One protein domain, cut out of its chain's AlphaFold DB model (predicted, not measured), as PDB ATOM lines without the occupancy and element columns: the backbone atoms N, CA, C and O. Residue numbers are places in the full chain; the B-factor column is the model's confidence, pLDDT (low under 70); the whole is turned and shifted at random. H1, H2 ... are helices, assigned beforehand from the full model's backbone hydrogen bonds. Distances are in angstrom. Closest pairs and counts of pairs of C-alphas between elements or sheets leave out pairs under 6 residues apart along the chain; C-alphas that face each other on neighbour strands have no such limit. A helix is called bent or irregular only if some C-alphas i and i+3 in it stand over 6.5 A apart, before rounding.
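What this domain is: This is residues 8 to 52 of the 63 residues of an uncharacterized protein of Rubinisphaera sp (UniProt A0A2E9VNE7). The printed part is a helical hairpin: the longer helix H1 runs the length of the model, a loop turns round at its far end, and H2 folds back side by side with H1. The loop, residues 28 to 36, makes one end of the rod, and the first and last printed residues come together at the other end. There are 45 residues printed, with two named helices in the order H1, H2 and no named strand; the class is all helix. The whole is only just compact, close to loose, with a radius of gyration of the C-alphas of 10.9 A, and its C-alphas span 31 by 15 by 11 A.

How they stand to each other: H1, residues 8 to 27, is followed by a short link of 9 residues and then by H2, residues 37 to 51. H1 and H2 touch, with 27 pairs of C-alphas within 8 A. Their closest C-alphas are those of Ala 12 and Ala 48, 4.2 A apart. Their centres are 8.5 A apart. They run opposite ways at a shallow tilt of 19 degrees and form a helical hairpin. In both H1 and H2, every pair of O i and N i+4 is within hydrogen-bond range.

Where its parts are: H1 has 20 residues, from C-alpha 8 at (55.629, 19.226, 40.486) to C-alpha 27 at (30.331, 25.217, 28.101), a length of 28.8 A. H2 has 15 residues, from Ala 37 to Ile 51, and measures 21.3 A from first to last C-alpha. It ends with C-alpha 51 at (50.462, 16.687, 42.754). Neither helix is bent.

The domain as a whole: The outline is a rod. The two C-alphas farthest apart are those of Glu 8 and Gly 29, at 32.1 A, while the first and last printed C-alphas, those of Glu 8 and Asp 52, are 6.9 A apart. The printed part has no cut, and its one link between named elements is short. The mean pLDDT of the printed part is 86.0, and residues 32 to 35, in the link, are under 70.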
ATOM      1  N   GLU A   8      56.942  19.762  40.120       87.31
ATOM      2  CA  GLU A   8      55.629  19.226  40.486       87.31
ATOM      3  C   GLU A   8      54.546  20.303  40.365       87.31
ATOM      4  O   GLU A   8      53.546  20.091  39.682       87.31
ATOM      5  N   GLN A   9      54.798  21.505  40.895       88.69
ATOM      6  CA  GLN A   9      53.887  22.647  40.758       88.69
ATOM      7  C   GLN A   9      53.657  23.022  39.289       88.69
ATOM      8  O   GLN A   9      52.527  23.258  38.869       88.69
ATOM      9  N   ARG A  10      54.710  22.994  38.459       90.56
ATOM     10  CA  ARG A  10      54.574  23.267  37.015       90.56
ATOM     11  C   ARG A  10      53.730  22.212  36.296       90.56
ATOM     12  O   ARG A  10      53.045  22.548  35.331       90.56
ATOM     13  N   ILE A  11      53.798  20.951  36.728       91.69
ATOM     14  CA  ILE A  11      52.980  19.863  36.176       91.69
ATOM     15  C   ILE A  11      51.521  20.032  36.606       91.69
ATOM     16  O   ILE A  11      50.640  19.979  35.748       91.69
ATOM     17  N   ALA A  12      51.265  20.298  37.888       90.19
ATOM     18  CA  ALA A  12      49.917  20.554  38.391       90.19
ATOM     19  C   ALA A  12      49.261  21.744  37.672       90.19
ATOM     20  O   ALA A  12      48.143  21.629  37.172       90.19
ATOM     21  N   ASP A  13      49.987  22.849  37.500       90.69
ATOM     22  CA  ASP A  13      49.497  24.019  36.765       90.69
ATOM     23  C   ASP A  13      49.184  23.706  35.298       90.69
ATOM     24  O   ASP A  13      48.192  24.192  34.746       90.69
ATOM     25  N   ALA A  14      50.000  22.867  34.650       92.00
ATOM     26  CA  ALA A  14      49.730  22.428  33.287       92.00
ATOM     27  C   ALA A  14      48.439  21.598  33.206       92.00
ATOM     28  O   ALA A  14      47.647  21.799  32.285       92.00
ATOM     29  N   LEU A  15      48.196  20.711  34.175       91.75
ATOM     30  CA  LEU A  15      46.972  19.911  34.249       91.75
ATOM     31  C   LEU A  15      45.735  20.785  34.499       91.75
ATOM     32  O   LEU A  15      44.754  20.661  33.761       91.75
ATOM     33  N   ARG A  16      45.814  21.744  35.434       91.44
ATOM     34  CA  ARG A  16      44.756  22.748  35.671       91.44
ATOM     35  C   ARG A  16      44.454  23.556  34.413       91.44
ATOM     36  O   ARG A  16      43.292  23.772  34.073       91.44
ATOM     37  N   LEU A  17      45.485  23.971  33.671       93.75
ATOM     38  CA  LEU A  17      45.311  24.707  32.419       93.75
ATOM     39  C   LEU A  17      44.576  23.883  31.354       93.75
ATOM     40  O   LEU A  17      43.746  24.428  30.623       93.75
ATOM     41  N   VAL A  18      44.884  22.589  31.237       90.94
ATOM     42  CA  VAL A  18      44.177  21.697  30.308       90.94
ATOM     43  C   VAL A  18      42.722  21.523  30.742       90.94
ATOM     44  O   VAL A  18      41.841  21.638  29.890       90.94
ATOM     45  N   ALA A  19      42.468  21.330  32.040       91.31
ATOM     46  CA  ALA A  19      41.122  21.212  32.591       91.31
ATOM     47  C   ALA A  19      40.269  22.462  32.297       91.31
ATOM     48  O   ALA A  19      39.244  22.348  31.629       91.31
ATOM     49  N   MET A  20      40.750  23.666  32.626       91.50
ATOM     50  CA  MET A  20      40.025  24.921  32.346       91.50
ATOM     51  C   MET A  20      39.702  25.112  30.855       91.50
ATOM     52  O   MET A  20      38.653  25.637  30.477       91.50
ATOM     53  N   ARG A  21      40.608  24.697  29.961       90.81
ATOM     54  CA  ARG A  21      40.353  24.762  28.513       90.81
ATOM     55  C   ARG A  21      39.286  23.763  28.079       90.81
ATOM     56  O   ARG A  21      38.526  24.069  27.163       90.81
ATOM     57  N   LEU A  22      39.254  22.585  28.697       87.56
ATOM     58  CA  LEU A  22      38.247  21.566  28.434       87.56
ATOM     59  C   LEU A  22      36.869  22.018  28.928       87.56
ATOM     60  O   LEU A  22      35.914  21.932  28.161       87.56
ATOM     61  N   GLU A  23      36.789  22.582  30.135       87.88
ATOM     62  CA  GLU A  23      35.572  23.180  30.700       87.88
ATOM     63  C   GLU A  23      34.960  24.209  29.747       87.88
ATOM     64  O   GLU A  23      33.811  24.066  29.336       87.88
ATOM     65  N   ARG A  24      35.755  25.169  29.262       87.69
ATOM     66  CA  ARG A  24      35.276  26.174  28.301       87.69
ATOM     67  C   ARG A  24      34.684  25.561  27.026       87.69
ATOM     68  O   ARG A  24      33.671  26.023  26.511       87.69
ATOM     69  N   VAL A  25      35.315  24.518  26.489       85.25
ATOM     70  CA  VAL A  25      34.831  23.830  25.278       85.25
ATOM     71  C   VAL A  25      33.520  23.082  25.559       85.25
ATOM     72  O   VAL A  25      32.643  23.031  24.691       85.25
ATOM     73  N   LEU A  26      33.363  22.540  26.770       83.75
ATOM     74  CA  LEU A  26      32.125  21.909  27.232       83.75
ATOM     75  C   LEU A  26      30.990  22.925  27.396       83.75
ATOM     76  O   LEU A  26      29.873  22.648  26.951       83.75
ATOM     77  N   GLU A  27      31.276  24.096  27.972       84.56
ATOM     78  CA  GLU A  27      30.331  25.217  28.101       84.56
ATOM     79  C   GLU A  27      29.853  25.725  26.732       84.56
ATOM     80  O   GLU A  27      28.673  26.019  26.548       84.56
ATOM     81  N   GLU A  28      30.738  25.740  25.731       87.06
ATOM     82  CA  GLU A  28      30.416  26.057  24.330       87.06
ATOM     83  C   GLU A  28      29.585  24.950  23.630       87.06
ATOM     84  O   GLU A  28      29.279  25.047  22.438       87.06
ATOM     85  N   GLY A  29      29.212  23.878  24.343       80.25
ATOM     86  CA  GLY A  29      28.369  22.782  23.850       80.25
ATOM     87  C   GLY A  29      29.104  21.756  22.983       80.25
ATOM     88  O   GLY A  29      28.483  20.839  22.436       80.25
ATOM     89  N   ARG A  30      30.431  21.868  22.850       74.69
ATOM     90  CA  ARG A  30      31.247  20.954  22.045       74.69
ATOM     91  C   ARG A  30      31.604  19.722  22.876       74.69
ATOM     92  O   ARG A  30      32.623  19.687  23.557       74.69
ATOM     93  N   ARG A  31      30.776  18.678  22.797       70.25
ATOM     94  CA  ARG A  31      31.036  17.395  23.476       70.25
ATOM     95  C   ARG A  31      31.702  16.385  22.542       70.25
ATOM     96  O   ARG A  31      31.276  16.207  21.403       70.25
ATOM     97  N   SER A  32      32.737  15.702  23.032       65.75
ATOM     98  CA  SER A  32      33.269  14.499  22.385       65.75
ATOM     99  C   SER A  32      32.441  13.298  22.830       65.75
ATOM    100  O   SER A  32      32.202  13.125  24.016       65.75
ATOM    101  N   THR A  33      31.998  12.458  21.896       62.03
ATOM    102  CA  THR A  33      31.241  11.229  22.205       62.03
ATOM    103  C   THR A  33      32.134  10.002  22.399       62.03
ATOM    104  O   THR A  33      31.631   8.924  22.698       62.03
ATOM    105  N   ARG A  34      33.456  10.133  22.191       67.56
ATOM    106  CA  ARG A  34      34.420   9.015  22.280       67.56
ATOM    107  C   ARG A  34      35.139   8.914  23.624       67.56
ATOM    108  O   ARG A  34      35.620   7.842  23.961       67.56
ATOM    109  N   ILE A  35      35.238  10.026  24.342       69.44
ATOM    110  CA  ILE A  35      35.751  10.131  25.711       69.44
ATOM    111  C   ILE A  35      34.742  11.024  26.415       69.44
ATOM    112  O   ILE A  35      34.437  12.089  25.867       69.44
ATOM    113  N   ASP A  36      34.215  10.599  27.563       83.31
ATOM    114  CA  ASP A  36      33.370  11.482  28.361       83.31
ATOM    115  C   ASP A  36      34.225  12.668  28.814       83.31
ATOM    116  O   ASP A  36      35.178  12.545  29.583       83.31
ATOM    117  N   ALA A  37      33.954  13.819  28.210       81.94
ATOM    118  CA  ALA A  37      34.746  15.017  28.411       81.94
ATOM    119  C   ALA A  37      34.568  15.588  29.824       81.94
ATOM    120  O   ALA A  37      35.469  16.278  30.297       81.94
ATOM    121  N   ASN A  38      33.457  15.270  30.499       81.69
ATOM    122  CA  ASN A  38      33.274  15.621  31.902       81.69
ATOM    123  C   ASN A  38      34.200  14.767  32.779       81.69
ATOM    124  O   ASN A  38      34.976  15.321  33.552       81.69
ATOM    125  N   ASP A  39      34.210  13.445  32.582       84.62
ATOM    126  CA  ASP A  39      35.067  12.535  33.358       84.62
ATOM    127  C   ASP A  39      36.557  12.864  33.173       84.62
ATOM    128  O   ASP A  39      37.347  12.836  34.120       84.62
ATOM    129  N   LEU A  40      36.960  13.222  31.945       87.12
ATOM    130  CA  LEU A  40      38.330  13.658  31.667       87.12
ATOM    131  C   LEU A  40      38.671  14.967  32.394       87.12
ATOM    132  O   LEU A  40      39.776  15.097  32.919       87.12
ATOM    133  N   HIS A  41      37.746  15.928  32.419       88.88
ATOM    134  CA  HIS A  41      37.926  17.191  33.134       88.88
ATOM    135  C   HIS A  41      38.154  16.958  34.632       88.88
ATOM    136  O   HIS A  41      39.148  17.431  35.182       88.88
ATOM    137  N   GLU A  42      37.288  16.162  35.259       89.75
ATOM    138  CA  GLU A  42      37.382  15.829  36.684       89.75
ATOM    139  C   GLU A  42      38.675  15.075  37.010       89.75
ATOM    140  O   GLU A  42      39.359  15.397  37.983       89.75
ATOM    141  N   THR A  43      39.067  14.126  36.155       91.56
ATOM    142  CA  THR A  43      40.314  13.369  36.329       91.56
ATOM    143  C   THR A  43      41.535  14.291  36.310       91.56
ATOM    144  O   THR A  43      42.424  14.158  37.148       91.56
ATOM    145  N   LEU A  44      41.595  15.244  35.373       91.06
ATOM    146  CA  LEU A  44      42.728  16.167  35.263       91.06
ATOM    147  C   LEU A  44      42.863  17.074  36.490       91.06
ATOM    148  O   LEU A  44      43.985  17.309  36.938       91.06
ATOM    149  N   LEU A  45      41.741  17.557  37.033       91.69
ATOM    150  CA  LEU A  45      41.736  18.351  38.262       91.69
ATOM    151  C   LEU A  45      42.178  17.519  39.465       91.69
ATOM    152  O   LEU A  45      43.081  17.933  40.185       91.69
ATOM    153  N   SER A  46      41.627  16.312  39.623       90.75
ATOM    154  CA  SER A  46      41.995  15.424  40.729       90.75
ATOM    155  C   SER A  46      43.491  15.102  40.740       90.75
ATOM    156  O   SER A  46      44.101  15.087  41.804       90.75
ATOM    157  N   VAL A  47      44.098  14.860  39.571       91.06
ATOM    158  CA  VAL A  47      45.544  14.597  39.479       91.06
ATOM    159  C   VAL A  47      46.352  15.860  39.784       91.06
ATOM    160  O   VAL A  47      47.390  15.774  40.436       91.06
ATOM    161  N   ALA A  48      45.900  17.035  39.339       91.06
ATOM    162  CA  ALA A  48      46.574  18.288  39.675       91.06
ATOM    163  C   ALA A  48      46.589  18.544  41.189       91.06
ATOM    164  O   ALA A  48      47.628  18.921  41.727       91.06
ATOM    165  N   ASP A  49      45.466  18.294  41.860       90.12
ATOM    166  CA  ASP A  49      45.326  18.475  43.306       90.12
ATOM    167  C   ASP A  49      46.097  17.414  44.109       90.12
ATOM    168  O   ASP A  49      46.560  17.696  45.209       90.12
ATOM    169  N   GLU A  50      46.300  16.208  43.569       89.88
ATOM    170  CA  GLU A  50      47.190  15.210  44.180       89.88
ATOM    171  C   GLU A  50      48.667  15.639  44.107       89.88
ATOM    172  O   GLU A  50      49.425  15.437  45.056       89.88
ATOM    173  N   ILE A  51      49.077  16.245  42.987       89.44
ATOM    174  CA  ILE A  51      50.462  16.687  42.754       89.44
ATOM    175  C   ILE A  51      50.797  17.951  43.555       89.44
ATOM    176  O   ILE A  51      51.910  18.084  44.064       89.44
ATOM    177  N   ASP A  52      49.855  18.886  43.646       89.12
ATOM    178  CA  ASP A  52      50.012  20.165  44.336       89.12
ATOM    179  C   ASP A  52      48.706  20.494  45.072       89.12
ATOM    180  O   ASP A  52      47.853  21.205  44.533       89.12
TER     181      ASP A  52